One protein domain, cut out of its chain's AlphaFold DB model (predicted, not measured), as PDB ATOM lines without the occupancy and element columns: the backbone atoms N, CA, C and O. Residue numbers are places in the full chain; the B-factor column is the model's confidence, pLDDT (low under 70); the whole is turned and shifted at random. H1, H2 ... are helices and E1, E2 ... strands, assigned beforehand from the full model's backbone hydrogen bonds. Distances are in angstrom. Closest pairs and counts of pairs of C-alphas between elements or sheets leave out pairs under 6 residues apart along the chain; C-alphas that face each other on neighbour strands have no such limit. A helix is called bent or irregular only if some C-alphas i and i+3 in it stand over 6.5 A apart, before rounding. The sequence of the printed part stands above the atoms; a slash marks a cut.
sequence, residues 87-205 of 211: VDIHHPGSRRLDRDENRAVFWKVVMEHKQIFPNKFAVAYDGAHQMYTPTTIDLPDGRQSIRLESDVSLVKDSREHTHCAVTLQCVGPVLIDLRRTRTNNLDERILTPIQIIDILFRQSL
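AT A GLANCE: This is residues 87 to 205 of the 211 residues of the protein "ArgoN domain-containing protein" of Anisakis simplex (UniProt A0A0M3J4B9). A strongly twisted sheet of three strands, E1, E4 and E3, has the helix H1 lying across one face; the long strand E4 bends and runs on past its two partners, and after a looping link of residues 176 to 187 the helix H2 folds back past the end of E4 and only grazes the sheet. The small strand E2 lies near E4, and the part that sticks out is residues 183 to 188, of which 188 belongs to H2. The printed part has 119 residues, with two named helices and four named strands in the order E1, H1, E2, E3, E4, H2; the sheet runs E1, E4, E3, with antiparallel neighbours, and the class is mixed, helices and strands. The whole is only just compact, close to loose, with a radius of gyration of the C-alphas of 15.9 A, and it is only just elongated, with spans of 51 by 33 by 25 A.

IN THESE COORDINATES: The printed part begins with strand E1, residues 87 to 90, 9.9 A from first to last C-alpha, with C-alpha 87 at (132.290, 82.461, 86.428). Helix H1 follows at residues 99 to 112 and measures 20.1 A. Strand E2 is residues 130 to 133, 10.5 A long. Strand E3, residues 145 to 152, measures 21.5 A. Strand E4, residues 162 to 175, is the longest strand, with 14 residues and 37.2 A; it bends by 60 degrees at residue 172, and its C-alpha 175 is at (114.367, 74.587, 87.470). Helix H2, residues 188 to 205, is the longest helix, with 18 residues and 25.2 A, and ends with C-alpha 205 at (121.332, 96.140, 77.936). H2 is irregular, but only just: C-alphas 190 and 193 are 6.8 A apart.

HOW THE PARTS SIT: E4 is the inner strand of the sheet, and E1 and E3 are its edge strands. E1 and E4 are antiparallel at 169 degrees, with N 88 and O 167 within hydrogen-bond range at 2.9 A, and N 90 and O 165 at 2.8 A. E3 and E4 form a hairpin, antiparallel at 144 degrees, with N 148 and O 166 at 2.9 A and N 162 and O 152 at 2.8 A. H1 is on the sheet at a height of 8.1 A, over E4 and E3, and runs across the strands, at 77 degrees to E3 on the local plane. This makes two layers, a helix on one face of a sheet. The closest C-alphas of H1 and E3 are those of Val 109 and Ser 150, 5.9 A apart. E2 pairs with no named strand, but its residues 131 to 132 form a short antiparallel pairing with residues 124 to 125. E2 and E4 are near each other. H2 only grazes the sheet, with its residues 189 to 196; the closest C-alphas of H2 and E4 are those of Pro 193 and Leu 175, 7.4 A apart. H1 and H2 are apart. In H1 every O i to N i+4 pair is within hydrogen-bond range, and in H2 10 of 14 are.

THE WHOLE: The two C-alphas farthest apart, those of Glu 160 and Thr 183, are separated by 51.3 A. The printed part has no cut. The links from H1 to E2, from E2 to E3 and from E4 to H2 are long, with 17, 11 and 12 residues. The mean pLDDT of the printed part is 89.3, and residues 180 to 189 are under 70.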
ATOM      1  N   VAL A  87     131.329  81.760  87.283       98.19
ATOM      2  CA  VAL A  87     132.290  82.461  86.428       98.19
ATOM      3  C   VAL A  87     133.331  83.146  87.297       98.19
ATOM      4  O   VAL A  87     132.976  83.903  88.194       98.19
ATOM      5  N   ASP A  88     134.603  82.941  86.978       97.88
ATOM      6  CA  ASP A  88     135.706  83.700  87.558       97.88
ATOM      7  C   ASP A  88     136.506  84.394  86.466       97.88
ATOM      8  O   ASP A  88     136.967  83.766  85.510       97.88
ATOM      9  N   ILE A  89     136.693  85.703  86.623       97.88
ATOM     10  CA  ILE A  89     137.501  86.511  85.712       97.88
ATOM     11  C   ILE A  89     138.866  86.757  86.340       97.88
ATOM     12  O   ILE A  89     138.992  87.312  87.431       97.88
ATOM     13  N   HIS A  90     139.900  86.354  85.614       96.94
ATOM     14  CA  HIS A  90     141.289  86.482  86.004       96.94
ATOM     15  C   HIS A  90     141.944  87.603  85.208       96.94
ATOM     16  O   HIS A  90     142.100  87.514  83.990       96.94
ATOM     17  N   HIS A  91     142.364  88.632  85.931       95.56
ATOM     18  CA  HIS A  91     143.163  89.729  85.417       95.56
ATOM     19  C   HIS A  91     144.623  89.552  85.885       95.56
ATOM     20  O   HIS A  91     144.838  89.161  87.034       95.56
ATOM     21  N   PRO A  92     145.640  89.821  85.043       93.25
ATOM     22  CA  PRO A  92     147.044  89.560  85.384       93.25
ATOM     23  C   PRO A  92     147.617  90.524  86.438       93.25
ATOM     24  O   PRO A  92     148.608  90.213  87.093       93.25
ATOM     25  N   GLY A  93     147.024  91.709  86.601       88.31
ATOM     26  CA  GLY A  93     147.348  92.653  87.678       88.31
ATOM     27  C   GLY A  93     146.497  92.448  88.936       88.31
ATOM     28  O   GLY A  93     145.438  91.836  88.880       88.31
ATOM     29  N   SER A  94     146.906  93.046  90.059       85.94
ATOM     30  CA  SER A  94     146.263  92.898  91.379       85.94
ATOM     31  C   SER A  94     144.956  93.682  91.573       85.94
ATOM     32  O   SER A  94     144.332  93.590  92.633       85.94
ATOM     33  N   ARG A  95     144.533  94.476  90.583       90.62
ATOM     34  CA  ARG A  95     143.295  95.259  90.666       90.62
ATOM     35  C   ARG A  95     142.070  94.372  90.459       90.62
ATOM     36  O   ARG A  95     142.102  93.421  89.684       90.62
ATOM     37  N   ARG A  96     140.958  94.741  91.098       90.25
ATOM     38  CA  ARG A  96     139.647  94.153  90.800       90.25
ATOM     39  C   ARG A  96     139.022  94.896  89.625       90.25
ATOM     40  O   ARG A  96     139.044  96.127  89.598       90.25
ATOM     41  N   LEU A  97     138.489  94.139  88.678       94.81
ATOM     42  CA  LEU A  97     137.697  94.674  87.577       94.81
ATOM     43  C   LEU A  97     136.311  95.074  88.088       94.81
ATOM     44  O   LEU A  97     135.769  94.438  88.998       94.81
ATOM     45  N   ASP A  98     135.741  96.133  87.517       94.56
ATOM     46  CA  ASP A  98     134.324  96.429  87.726       94.56
ATOM     47  C   ASP A  98     133.426  95.536  86.849       94.56
ATOM     48  O   ASP A  98     133.897  94.702  86.075       94.56
ATOM     49  N   ARG A  99     132.103  95.682  86.990       93.75
ATOM     50  CA  ARG A  99     131.139  94.849  86.256       93.75
ATOM     51  C   ARG A  99     131.200  95.045  84.742       93.75
ATOM     52  O   ARG A  99     130.901  94.099  84.018       93.75
ATOM     53  N   ASP A 100     131.554  96.229  84.263       92.56
ATOM     54  CA  ASP A 100     131.573  96.514  82.829       92.56
ATOM     55  C   ASP A 100     132.864  95.995  82.198       92.56
ATOM     56  O   ASP A 100     132.820  95.367  81.142       92.56
ATOM     57  N   GLU A 101     133.995  96.114  82.897       94.81
ATOM     58  CA  GLU A 101     135.246  95.450  82.521       94.81
ATOM     59  C   GLU A 101     135.101  93.922  82.552       94.81
ATOM     60  O   GLU A 101     135.521  93.241  81.616       94.81
ATOM     61  N   ASN A 102     134.428  93.371  83.568       96.62
ATOM     62  CA  ASN A 102     134.091  91.950  83.627       96.62
ATOM     63  C   ASN A 102     133.271  91.503  82.410       96.62
ATOM     64  O   ASN A 102     133.557  90.469  81.808       96.62
ATOM     65  N   ARG A 103     132.246  92.276  82.029       95.38
ATOM     66  CA  ARG A 103     131.452  92.000  80.823       95.38
ATOM     67  C   ARG A 103     132.304  92.078  79.565       95.38
ATOM     68  O   ARG A 103     132.175  91.199  78.721       95.38
ATOM     69  N   ALA A 104     133.183  93.071  79.451       94.50
ATOM     70  CA  ALA A 104     134.069  93.218  78.300       94.50
ATOM     71  C   ALA A 104     134.969  91.985  78.118       94.50
ATOM     72  O   ALA A 104     135.023  91.424  77.023       94.50
ATOM     73  N   VAL A 105     135.607  91.512  79.197       96.75
ATOM     74  CA  VAL A 105     136.430  90.291  79.167       96.75
ATOM     75  C   VAL A 105     135.587  89.065  78.811       96.75
ATOM     76  O   VAL A 105     135.928  88.325  77.888       96.75
ATOM     77  N   PHE A 106     134.468  88.864  79.511       97.38
ATOM     78  CA  PHE A 106     133.594  87.707  79.313       97.38
ATOM     79  C   PHE A 106     133.085  87.608  77.873       97.38
ATOM     80  O   PHE A 106     133.200  86.562  77.235       97.38
ATOM     81  N   TRP A 107     132.556  88.704  77.330       95.69
ATOM     82  CA  TRP A 107     131.995  88.704  75.984       95.69
ATOM     83  C   TRP A 107     133.047  88.545  74.897       95.69
ATOM     84  O   TRP A 107     132.757  87.917  73.877       95.69
ATOM     85  N   LYS A 108     134.268  89.045  75.117       95.62
ATOM     86  CA  LYS A 108     135.377  88.784  74.199       95.62
ATOM     87  C   LYS A 108     135.709  87.291  74.148       95.62
ATOM     88  O   LYS A 108     135.760  86.720  73.060       95.62
ATOM     89  N   VAL A 109     135.799  86.634  75.309       96.50
ATOM     90  CA  VAL A 109     135.993  85.178  75.396       96.50
ATOM     91  C   VAL A 109     134.877  84.416  74.680       96.50
ATOM     92  O   VAL A 109     135.171  83.524  73.883       96.50
ATOM     93  N   VAL A 110     133.610  84.780  74.910       95.31
ATOM     94  CA  VAL A 110     132.457  84.144  74.245       95.31
ATOM     95  C   VAL A 110     132.546  84.261  72.719       95.31
ATOM     96  O   VAL A 110     132.205  83.318  72.006       95.31
ATOM     97  N   MET A 111     133.027  85.394  72.206       93.81
ATOM     98  CA  MET A 111     133.164  85.638  70.766       93.81
ATOM     99  C   MET A 111     134.302  84.857  70.108       93.81
ATOM    100  O   MET A 111     134.158  84.419  68.962       93.81
ATOM    101  N   GLU A 112     135.427  84.706  70.801       95.81
ATOM    102  CA  GLU A 112     136.615  84.026  70.275       95.81
ATOM    103  C   GLU A 112     136.484  82.498  70.345       95.81
ATOM    104  O   GLU A 112     136.979  81.795  69.466       95.81
ATOM    105  N   HIS A 113     135.732  81.974  71.319       94.62
ATOM    106  CA  HIS A 113     135.580  80.536  71.564       94.62
ATOM    107  C   HIS A 113     134.251  79.980  71.029       94.62
ATOM    108  O   HIS A 113     133.466  79.368  71.757       94.62
ATOM    109  N   LYS A 114     133.985  80.169  69.730       93.12
ATOM    110  CA  LYS A 114     132.722  79.769  69.066       93.12
ATOM    111  C   LYS A 114     132.415  78.271  69.137       93.12
ATOM    112  O   LYS A 114     131.255  77.884  69.074       93.12
ATOM    113  N   GLN A 115     133.438  77.433  69.266       91.75
ATOM    114  CA  GLN A 115     133.302  75.992  69.474       91.75
ATOM    115  C   GLN A 115     132.656  75.653  70.826       91.75
ATOM    116  O   GLN A 115     131.974  74.642  70.933       91.75
ATOM    117  N   ILE A 116     132.848  76.509  71.836       92.50
ATOM    118  CA  ILE A 116     132.228  76.393  73.164       92.50
ATOM    119  C   ILE A 116     130.878  77.125  73.182       92.50
ATOM    120  O   ILE A 116     129.918  76.657  73.790       92.50
ATOM    121  N   PHE A 117     130.790  78.256  72.473       93.12
ATOM    122  CA  PHE A 117     129.605  79.112  72.398       93.12
ATOM    123  C   PHE A 117     129.064  79.240  70.969       93.12
ATOM    124  O   PHE A 117     129.106  80.329  70.385       93.12
ATOM    125  N   PRO A 118     128.509  78.162  70.387       91.06
ATOM    126  CA  PRO A 118     127.997  78.203  69.018       91.06
ATOM    127  C   PRO A 118     126.853  79.213  68.872       91.06
ATOM    128  O   PRO A 118     126.745  79.900  67.856       91.06
ATOM    129  N   ASN A 119     126.033  79.359  69.919       91.38
ATOM    130  CA  ASN A 119     125.025  80.403  70.024       91.38
ATOM    131  C   ASN A 119     125.325  81.339  71.203       91.38
ATOM    132  O   ASN A 119     124.848  81.130  72.317       91.38
ATOM    133  N   LYS A 120     126.066  82.418  70.939       89.38
ATOM    134  CA  LYS A 120     126.358  83.472  71.926       89.38
ATOM    135  C   LYS A 120     125.115  84.153  72.520       89.38
ATOM    136  O   LYS A 120     125.187  84.682  73.622       89.38
ATOM    137  N   PHE A 121     123.978  84.131  71.818       89.38
ATOM    138  CA  PHE A 121     122.717  84.704  72.303       89.38
ATOM    139  C   PHE A 121     121.971  83.771  73.264       89.38
ATOM    140  O   PHE A 121     121.033  84.196  73.930       89.38
ATOM    141  N   ALA A 122     122.398  82.511  73.375       91.50
ATOM    142  CA  ALA A 122     121.892  81.556  74.356       91.50
ATOM    143  C   ALA A 122     122.667  81.613  75.689       91.50
ATOM    144  O   ALA A 122     122.657  80.648  76.451       91.50
ATOM    145  N   VAL A 123     123.356  82.725  75.963       93.69
ATOM    146  CA  VAL A 123     124.165  82.933  77.167       93.69
ATOM    147  C   VAL A 123     123.654  84.155  77.923       93.69
ATOM    148  O   VAL A 123     123.519  85.241  77.355       93.69
ATOM    149  N   ALA A 124     123.414  83.981  79.222       95.00
ATOM    150  CA  ALA A 124     123.086  85.046  80.163       95.00
ATOM    151  C   ALA A 124     124.227  85.201  81.176       95.00
ATOM    152  O   ALA A 124     124.665  84.193  81.721       95.00
ATOM    153  N   TYR A 125     124.705  86.422  81.434       96.44
ATOM    154  CA  TYR A 125     125.804  86.676  82.375       96.44
ATOM    155  C   TYR A 125     125.565  87.964  83.160       96.44
ATOM    156  O   TYR A 125     125.251  89.006  82.589       96.44
ATOM    157  N   ASP A 126     125.726  87.918  84.482       95.00
ATOM    158  CA  ASP A 126     125.391  89.043  85.358       95.00
ATOM    159  C   ASP A 126     126.459  90.157  85.411       95.00
ATOM    160  O   ASP A 126     126.162  91.274  85.859       95.00
ATOM    161  N   GLY A 127     127.671  89.899  84.908       95.44
ATOM    162  CA  GLY A 127     128.833  90.787  85.051       95.44
ATOM    163  C   GLY A 127     129.678  90.508  86.301       95.44
ATOM    164  O   GLY A 127     130.549  91.314  86.637       95.44
ATOM    165  N   ALA A 128     129.402  89.416  87.013       95.62
ATOM    166  CA  ALA A 128     130.151  88.968  88.177       95.62
ATOM    167  C   ALA A 128     130.448  87.461  88.108       95.62
ATOM    168  O   ALA A 128     131.435  87.067  87.501       95.62
ATOM    169  N   HIS A 129     129.622  86.625  88.738       96.81
ATOM    170  CA  HIS A 129     129.934  85.207  88.940       96.81
ATOM    171  C   HIS A 129     128.844  84.263  88.441       96.81
ATOM    172  O   HIS A 129     128.991  83.050  88.580       96.81
ATOM    173  N   GLN A 130     127.738  84.784  87.902       96.38
ATOM    174  CA  GLN A 130     126.604  83.958  87.503       96.38
ATOM    175  C   GLN A 130     126.416  83.973  85.999       96.38
ATOM    176  O   GLN A 130     126.168  85.019  85.396       96.38
ATOM    177  N   MET A 131     126.452  82.780  85.417       96.44
ATOM    178  CA  MET A 131     126.142  82.561  84.016       96.44
ATOM    179  C   MET A 131     125.115  81.442  83.856       96.44
ATOM    180  O   MET A 131     125.146  80.454  84.590       96.44
ATOM    181  N   TYR A 132     124.231  81.588  82.869       96.00
ATOM    182  CA  TYR A 132     123.210  80.598  82.547       96.00
ATOM    183  C   TYR A 132     123.150  80.307  81.048       96.00
ATOM    184  O   TYR A 132     123.280  81.214  80.222       96.00
ATOM    185  N   THR A 133     122.902  79.044  80.711       95.31
ATOM    186  CA  THR A 133     122.656  78.568  79.341       95.31
ATOM    187  C   THR A 133     121.442  77.630  79.311       95.31
ATOM    188  O   THR A 133     121.100  77.036  80.334       95.31
ATOM    189  N   PRO A 134     120.758  77.456  78.166       93.06
ATOM    190  CA  PRO A 134     119.628  76.529  78.065       93.06
ATOM    191  C   PRO A 134     120.060  75.054  78.083       93.06
ATOM    192  O   PRO A 134     119.271  74.182  78.434       93.06
ATOM    193  N   THR A 135     121.303  74.768  77.695       92.81
ATOM    194  CA  THR A 135     121.869  73.420  77.572       92.81
ATOM    195  C   THR A 135     123.277  73.381  78.156       92.81
ATOM    196  O   THR A 135     123.947  74.414  78.251       92.81
ATOM    197  N   THR A 136     123.719  72.200  78.596       92.56
ATOM    198  CA  THR A 136     125.077  72.022  79.123       92.56
ATOM    199  C   THR A 136     126.090  72.304  78.017       92.56
ATOM    200  O   THR A 136     125.881  71.918  76.873       92.56
ATOM    201  N   ILE A 137     127.166  73.004  78.359       91.69
ATOM    202  CA  ILE A 137     128.290  73.250  77.467       91.69
ATOM    203  C   ILE A 137     129.127  71.978  77.450       91.69
ATOM    204  O   ILE A 137     129.551  71.500  78.505       91.69
ATOM    205  N   ASP A 138     129.379  71.452  76.258       85.50
ATOM    206  CA  ASP A 138     130.219  70.275  76.078       85.50
ATOM    207  C   ASP A 138     131.684  70.650  76.316       85.50
ATOM    208  O   ASP A 138     132.354  71.250  75.473       85.50
ATOM    209  N   LEU A 139     132.182  70.328  77.511       81.69
ATOM    210  CA  LEU A 139     133.573  70.557  77.873       81.69
ATOM    211  C   LEU A 139     134.449  69.374  77.427       81.69
ATOM    212  O   LEU A 139     134.039  68.217  77.575       81.69
ATOM    213  N   PRO A 140     135.674  69.632  76.925       78.94
ATOM    214  CA  PRO A 140     136.618  68.575  76.578       78.94
ATOM    215  C   PRO A 140     136.852  67.605  77.743       78.94
ATOM    216  O   PRO A 140     136.897  68.008  78.908       78.94
ATOM    217  N   ASP A 141     137.015  66.322  77.421       76.75
ATOM    218  CA  ASP A 141     137.293  65.230  78.367       76.75
ATOM    219  C   ASP A 141     136.248  65.044  79.489       76.75
ATOM    220  O   ASP A 141     136.543  64.432  80.514       76.75
ATOM    221  N   GLY A 142     135.034  65.590  79.339       74.31
ATOM    222  CA  GLY A 142     133.980  65.487  80.356       74.31
ATOM    223  C   GLY A 142     134.266  66.278  81.638       74.31
ATOM    224  O   GLY A 142     133.702  65.979  82.694       74.31
ATOM    225  N   ARG A 143     135.156  67.277  81.578       83.69
ATOM    226  CA  ARG A 143     135.465  68.144  82.725       83.69
ATOM    227  C   ARG A 143     134.239  68.963  83.126       83.69
ATOM    228  O   ARG A 143     133.401  69.293  82.300       83.69
ATOM    229  N   GLN A 144     134.167  69.346  84.400       85.69
ATOM    230  CA  GLN A 144     133.143  70.279  84.897       85.69
ATOM    231  C   GLN A 144     133.590  71.742  84.843       85.69
ATOM    232  O   GLN A 144     132.800  72.633  85.139       85.69
ATOM    233  N   SER A 145     134.850  72.003  84.489       93.62
ATOM    234  CA  SER A 145     135.386  73.352  84.386       93.62
ATOM    235  C   SER A 145     136.308  73.514  83.186       93.62
ATOM    236  O   SER A 145     136.998  72.575  82.783       93.62
ATOM    237  N   ILE A 146     136.311  74.722  82.632       95.12
ATOM    238  CA  ILE A 146     137.188  75.148  81.550       95.12
ATOM    239  C   ILE A 146     137.718  76.548  81.843       95.12
ATOM    240  O   ILE A 146     137.002  77.391  82.379       95.12
ATOM    241  N   ARG A 147     138.973  76.790  81.470       96.31
ATOM    242  CA  ARG A 147     139.597  78.110  81.477       96.31
ATOM    243  C   ARG A 147     139.818  78.536  80.033       96.31
ATOM    244  O   ARG A 147     140.421  77.790  79.267       96.31
ATOM    245  N   LEU A 148     139.319  79.711  79.685       96.69
ATOM    246  CA  LEU A 148     139.412  80.305  78.356       96.69
ATOM    247  C   LEU A 148     140.192  81.610  78.462       96.69
ATOM    248  O   LEU A 148     139.942  82.390  79.379       96.69
ATOM    249  N   GLU A 149     141.129  81.849  77.557       97.62
ATOM    250  CA  GLU A 149     142.044  82.995  77.628       97.62
ATOM    251  C   GLU A 149     141.810  83.932  76.447       97.62
ATOM    252  O   GLU A 149     141.436  83.485  75.366       97.62
ATOM    253  N   SER A 150     141.961  85.238  76.660       97.12
ATOM    254  CA  SER A 150     141.750  86.251  75.626       97.12
ATOM    255  C   SER A 150     142.510  87.532  75.956       97.12
ATOM    256  O   SER A 150     142.572  87.957  77.113       97.12
ATOM    257  N   ASP A 151     143.047  88.178  74.925       96.06
ATOM    258  CA  ASP A 151     143.683  89.487  75.032       96.06
ATOM    259  C   ASP A 151     142.634  90.592  74.911       96.06
ATOM    260  O   ASP A 151     142.084  90.825  73.841       96.06
ATOM    261  N   VAL A 152     142.346  91.311  75.993       94.56
ATOM    262  CA  VAL A 152     141.262  92.306  76.063       94.56
ATOM    263  C   VAL A 152     141.849  93.708  76.211       94.56
ATOM    264  O   VAL A 152     142.780  93.916  76.984       94.56
ATOM    265  N   SER A 153     141.292  94.694  75.507       92.75
ATOM    266  CA  SER A 153     141.616  96.108  75.729       92.75
ATOM    267  C   SER A 153     140.701  96.665  76.818       92.75
ATOM    268  O   SER A 153     139.492  96.778  76.614       92.75
ATOM    269  N   LEU A 154     141.265  96.976  77.986       92.56
ATOM    270  CA  LEU A 154     140.525  97.500  79.135       92.56
ATOM    271  C   LEU A 154     140.798  98.993  79.298       92.56
ATOM    272  O   LEU A 154     141.945  99.419  79.319       92.56
ATOM    273  N   VAL A 155     139.741  99.790  79.466       87.31
ATOM    274  CA  VAL A 155     139.817 101.265  79.511       87.31
ATOM    275  C   VAL A 155     140.759 101.775  80.608       87.31
ATOM    276  O   VAL A 155     141.387 102.818  80.456       87.31
ATOM    277  N   LYS A 156     140.840 101.053  81.731       88.62
ATOM    278  CA  LYS A 156     141.648 101.439  82.896       88.62
ATOM    279  C   LYS A 156     143.046 100.827  82.897       88.62
ATOM    280  O   LYS A 156     143.808 101.089  83.827       88.62
ATOM    281  N   ASP A 157     143.379 100.024  81.893       86.62
ATOM    282  CA  ASP A 157     144.728  99.507  81.731       86.62
ATOM    283  C   ASP A 157     145.528 100.424  80.809       86.62
ATOM    284  O   ASP A 157     145.046 100.906  79.790       86.62
ATOM    285  N   SER A 158     146.793 100.651  81.161       84.56
ATOM    286  CA  SER A 158     147.732 101.370  80.295       84.56
ATOM    287  C   SER A 158     148.207 100.530  79.108       84.56
ATOM    288  O   SER A 158     148.799 101.065  78.172       84.56
ATOM    289  N   ARG A 159     147.997  99.209  79.165       86.69
ATOM    290  CA  ARG A 159     148.353  98.272  78.100       86.69
ATOM    291  C   ARG A 159     147.258  98.279  77.045       86.69
ATOM    292  O   ARG A 159     146.081  98.222  77.375       86.69
ATOM    293  N   GLU A 160     147.666  98.263  75.782       85.75
ATOM    294  CA  GLU A 160     146.738  98.128  74.654       85.75
ATOM    295  C   GLU A 160     145.994  96.784  74.691       85.75
ATOM    296  O   GLU A 160     144.799  96.716  74.394       85.75
ATOM    297  N   HIS A 161     146.687  95.730  75.130       91.75
ATOM    298  CA  HIS A 161     146.148  94.387  75.303       91.75
ATOM    299  C   HIS A 161     146.534  93.817  76.669       91.75
ATOM    300  O   HIS A 161     147.711  93.783  77.046       91.75
ATOM    301  N   THR A 162     145.531  93.343  77.397       94.31
ATOM    302  CA  THR A 162     145.682  92.670  78.681       94.31
ATOM    303  C   THR A 162     145.230  91.222  78.545       94.31
ATOM    304  O   THR A 162     144.067  90.955  78.251       94.31
ATOM    305  N   HIS A 163     146.152  90.291  78.798       96.06
ATOM    306  CA  HIS A 163     145.895  88.855  78.746       96.06
ATOM    307  C   HIS A 163     145.066  88.403  79.955       96.06
ATOM    308  O   HIS A 163     145.596  88.186  81.051       96.06
ATOM    309  N   CYS A 164     143.758  88.290  79.756       97.00
ATOM    310  CA  CYS A 164     142.795  87.876  80.766       97.00
ATOM    311  C   CYS A 164     142.369  86.423  80.543       97.00
ATOM    312  O   CYS A 164     142.529  85.857  79.462       97.00
ATOM    313  N   ALA A 165     141.773  85.821  81.567       97.81
ATOM    314  CA  ALA A 165     141.135  84.520  81.427       97.81
ATOM    315  C   ALA A 165     139.787  84.473  82.135       97.81
ATOM    316  O   ALA A 165     139.572  85.158  83.133       97.81
ATOM    317  N   VAL A 166     138.904  83.619  81.641       98.31
ATOM    318  CA  VAL A 166     137.600  83.329  82.223       98.31
ATOM    319  C   VAL A 166     137.555  81.848  82.551       98.31
ATOM    320  O   VAL A 166     137.706  81.003  81.669       98.31
ATOM    321  N   THR A 167     137.350  81.534  83.822       97.88
ATOM    322  CA  THR A 167     137.077  80.172  84.268       97.88
ATOM    323  C   THR A 167     135.576  79.994  84.390       97.88
ATOM    324  O   THR A 167     134.890  80.812  84.996       97.88
ATOM    325  N   LEU A 168     135.068  78.916  83.806       97.12
ATOM    326  CA  LEU A 168     133.676  78.505  83.899       97.12
ATOM    327  C   LEU A 168     133.638  77.187  84.652       97.12
ATOM    328  O   LEU A 168     134.370  76.263  84.301       97.12
ATOM    329  N   GLN A 169     132.790  77.087  85.665       96.50
ATOM    330  CA  GLN A 169     132.550  75.853  86.402       96.50
ATOM    331  C   GLN A 169     131.061  75.532  86.362       96.50
ATOM    332  O   GLN A 169     130.242  76.322  86.823       96.50
ATOM    333  N   CYS A 170     130.704  74.373  85.810       95.38
ATOM    334  CA  CYS A 170     129.331  73.889  85.787       95.38
ATOM    335  C   CYS A 170     128.866  73.618  87.221       95.38
ATOM    336  O   CYS A 170     129.434  72.781  87.920       95.38
ATOM    337  N   VAL A 171     127.840  74.348  87.653       94.50
ATOM    338  CA  VAL A 171     127.201  74.170  88.964       94.50
ATOM    339  C   VAL A 171     126.084  73.137  88.852       94.50
ATOM    340  O   VAL A 171     125.935  72.285  89.725       94.50
ATOM    341  N   GLY A 172     125.326  73.184  87.754       93.31
ATOM    342  CA  GLY A 172     124.287  72.208  87.452       93.31
ATOM    343  C   GLY A 172     122.960  72.834  87.023       93.31
ATOM    344  O   GLY A 172     122.878  74.037  86.772       93.31
ATOM    345  N   PRO A 173     121.912  72.009  86.885       94.44
ATOM    346  CA  PRO A 173     120.641  72.443  86.337       94.44
ATOM    347  C   PRO A 173     119.766  73.152  87.386       94.44
ATOM    348  O   PRO A 173     119.644  72.710  88.527       94.44
ATOM    349  N   VAL A 174     119.088  74.220  86.968       92.56
ATOM    350  CA  VAL A 174     118.146  75.012  87.764       92.56
ATOM    351  C   VAL A 174     116.771  74.969  87.110       92.56
ATOM    352  O   VAL A 174     116.617  75.289  85.932       92.56
ATOM    353  N   LEU A 175     115.764  74.581  87.892       90.50
ATOM    354  CA  LEU A 175     114.367  74.587  87.470       90.50
ATOM    355  C   LEU A 175     113.800  76.006  87.528       90.50
ATOM    356  O   LEU A 175     113.760  76.621  88.594       90.50
ATOM    357  N   ILE A 176     113.279  76.490  86.406       89.31
ATOM    358  CA  ILE A 176     112.564  77.763  86.348       89.31
ATOM    359  C   ILE A 176     111.092  77.526  86.701       89.31
ATOM    360  O   ILE A 176     110.255  77.255  85.839       89.31
ATOM    361  N   ASP A 177     110.774  77.632  87.994       84.94
ATOM    362  CA  ASP A 177     109.406  77.539  88.513       84.94
ATOM    363  C   ASP A 177     109.035  78.739  89.399       84.94
ATOM    364  O   ASP A 177     109.303  78.781  90.601       84.94
ATOM    365  N   LEU A 178     108.338  79.706  88.794       79.62
ATOM    366  CA  LEU A 178     107.812  80.901  89.462       79.62
ATOM    367  C   LEU A 178     106.535  80.650  90.281       79.62
ATOM    368  O   LEU A 178     105.980  81.576  90.863       79.62
ATOM    369  N   ARG A 179     105.994  79.430  90.338       75.06
ATOM    370  CA  ARG A 179     104.832  79.168  91.209       75.06
ATOM    371  C   ARG A 179     105.249  79.135  92.669       75.06
ATOM    372  O   ARG A 179     104.489  79.561  93.534       75.06
ATOM    373  N   ARG A 180     106.472  78.676  92.931       68.06
ATOM    374  CA  ARG A 180     107.035  78.567  94.280       68.06
ATOM    375  C   ARG A 180     107.316  79.938  94.899       68.06
ATOM    376  O   ARG A 180     107.217  80.066  96.114       68.06
ATOM    377  N   THR A 181     107.535  80.971  94.080       62.72
ATOM    378  CA  THR A 181     107.723  82.368  94.526       62.72
ATOM    379  C   THR A 181     106.445  83.043  95.003       62.72
ATOM    380  O   THR A 181     106.508  84.088  95.638       62.72
ATOM    381  N   ARG A 182     105.278  82.445  94.734       61.12
ATOM    382  CA  ARG A 182     103.991  82.913  95.273       61.12
ATOM    383  C   ARG A 182     103.765  82.486  96.718       61.12
ATOM    384  O   ARG A 182     102.797  82.915  97.336       61.12
ATOM    385  N   THR A 183     104.624  81.616  97.245       60.66
ATOM    386  CA  THR A 183     104.666  81.346  98.680       60.66
ATOM    387  C   THR A 183     105.474  82.462  99.340       60.66
ATOM    388  O   THR A 183     106.489  82.877  98.791       60.66
ATOM    389  N   ASN A 184     105.074  82.942 100.522       60.25
ATOM    390  CA  ASN A 184     105.831  83.946 101.299       60.25
ATOM    391  C   ASN A 184     107.172  83.400 101.852       60.25
ATOM    392  O   ASN A 184     107.682  83.863 102.873       60.25
ATOM    393  N   ASN A 185     107.725  82.369 101.214       63.19
ATOM    394  CA  ASN A 185     108.991  81.760 101.549       63.19
ATOM    395  C   ASN A 185     110.082  82.387 100.668       63.19
ATOM    396  O   ASN A 185     110.075  82.247  99.449       63.19
ATOM    397  N   LEU A 186     110.996  83.110 101.310       64.88
ATOM    398  CA  LEU A 186     112.098  83.842 100.678       64.88
ATOM    399  C   LEU A 186     113.409  83.032 100.687       64.88
ATOM    400  O   LEU A 186     114.485  83.613 100.775       64.88
ATOM    401  N   ASP A 187     113.325  81.700 100.661       68.88
ATOM    402  CA  ASP A 187     114.495  80.829 100.501       68.88
ATOM    403  C   ASP A 187     115.210  81.136  99.169       68.88
ATOM    404  O   ASP A 187     114.566  81.419  98.154       68.88
ATOM    405  N   GLU A 188     116.542  81.055  99.147       65.56
ATOM    406  CA  GLU A 188     117.370  81.316  97.964       65.56
ATOM    407  C   GLU A 188     116.902  80.494  96.764       65.56
ATOM    408  O   GLU A 188     116.771  81.028  95.666       65.56
ATOM    409  N   ARG A 189     116.524  79.228  96.988       69.12
ATOM    410  CA  ARG A 189     115.999  78.325  95.945       69.12
ATOM    411  C   ARG A 189     114.731  78.847  95.273       69.12
ATOM    412  O   ARG A 189     114.430  78.473  94.142       69.12
ATOM    413  N   ILE A 190     113.960  79.660  95.990       73.00
ATOM    414  CA  ILE A 190     112.740  80.288  95.493       73.00
ATOM    415  C   ILE A 190     113.094  81.569  94.733       73.00
ATOM    416  O   ILE A 190     112.461  81.867  93.725       73.00
ATOM    417  N   LEU A 191     114.132  82.296  95.150       81.06
ATOM    418  CA  LEU A 191     114.554  83.545  94.515       81.06
ATOM    419  C   LEU A 191     115.433  83.346  93.269       81.06
ATOM    420  O   LEU A 191     115.407  84.205  92.387       81.06
ATOM    421  N   THR A 192     116.163  82.232  93.142       86.81
ATOM    422  CA  THR A 192     117.058  81.978  91.994       86.81
ATOM    423  C   THR A 192     116.353  82.117  90.636       86.81
ATOM    424  O   THR A 192     116.879  82.828  89.781       86.81
ATOM    425  N   PRO A 193     115.146  81.558  90.396       89.38
ATOM    426  CA  PRO A 193     114.440  81.765  89.127       89.38
ATOM    427  C   PRO A 193     114.110  83.234  88.827       89.38
ATOM    428  O   PRO A 193     114.143  83.637  87.668       89.38
ATOM    429  N   ILE A 194     113.822  84.048  89.853       88.12
ATOM    430  CA  ILE A 194     113.585  85.493  89.685       88.12
ATOM    431  C   ILE A 194     114.880  86.178  89.248       88.12
ATOM    432  O   ILE A 194     114.868  86.958  88.299       88.12
ATOM    433  N   GLN A 195     115.998  85.856  89.905       90.56
ATOM    434  CA  GLN A 195     117.315  86.397  89.560       90.56
ATOM    435  C   GLN A 195     117.724  86.026  88.131       90.56
ATOM    436  O   GLN A 195     118.213  86.877  87.397       90.56
ATOM    437  N   ILE A 196     117.473  84.784  87.704       92.44
ATOM    438  CA  ILE A 196     117.759  84.332  86.335       92.44
ATOM    439  C   ILE A 196     116.974  85.157  85.313       92.44
ATOM    440  O   ILE A 196     117.545  85.619  84.328       92.44
ATOM    441  N   ILE A 197     115.677  85.372  85.548       90.94
ATOM    442  CA  ILE A 197     114.829  86.172  84.654       90.94
ATOM    443  C   ILE A 197     115.282  87.634  84.625       90.94
ATOM    444  O   ILE A 197     115.334  88.233  83.553       90.94
ATOM    445  N   ASP A 198     115.657  88.196  85.773       91.75
ATOM    446  CA  ASP A 198     116.215  89.545  85.854       91.75
ATOM    447  C   ASP A 198     117.521  89.675  85.048       91.75
ATOM    448  O   ASP A 198     117.676  90.614  84.268       91.75
ATOM    449  N   ILE A 199     118.437  88.705  85.155       93.00
ATOM    450  CA  ILE A 199     119.667  88.676  84.349       93.00
ATOM    451  C   ILE A 199     119.329  88.573  82.856       93.00
ATOM    452  O   ILE A 199     119.872  89.338  82.063       93.00
ATOM    453  N   LEU A 200     118.405  87.686  82.469       90.62
ATOM    454  CA  LEU A 200     117.975  87.519  81.076       90.62
ATOM    455  C   LEU A 200     117.399  88.811  80.487       90.62
ATOM    456  O   LEU A 200     117.760  89.187  79.374       90.62
ATOM    457  N   PHE A 201     116.541  89.522  81.219       89.75
ATOM    458  CA  PHE A 201     115.977  90.782  80.728       89.75
ATOM    459  C   PHE A 201     116.980  91.926  80.702       89.75
ATOM    460  O   PHE A 201     116.901  92.779  79.823       89.75
ATOM    461  N   ARG A 202     117.960  91.929  81.609       89.50
ATOM    462  CA  ARG A 202     119.077  92.879  81.550       89.50
ATOM    463  C   ARG A 202     120.093  92.530  80.464       89.50
ATOM    464  O   ARG A 202     120.942  93.366  80.151       89.50
ATOM    465  N   GLN A 203     120.009  91.348  79.856       85.06
ATOM    466  CA  GLN A 203     120.939  90.918  78.818       85.06
ATOM    467  C   GLN A 203     120.853  91.789  77.563       85.06
ATOM    468  O   GLN A 203     121.883  92.068  76.963       85.06
ATOM    469  N   SER A 204     119.672  92.313  77.216       77.88
ATOM    470  CA  SER A 204     119.520  93.270  76.106       77.88
ATOM    471  C   SER A 204     120.290  94.578  76.319       77.88
ATOM    472  O   SER A 204     120.634  95.245  75.355       77.88
ATOM    473  N   LEU A 205     120.582  94.935  77.574       79.44
ATOM    474  CA  LEU A 205     121.332  96.140  77.936       79.44
ATOM    475  C   LEU A 205     122.825  95.869  78.158       79.44
ATOM    476  O   LEU A 205     123.622  96.801  78.193       79.44
TER     477      LEU A 205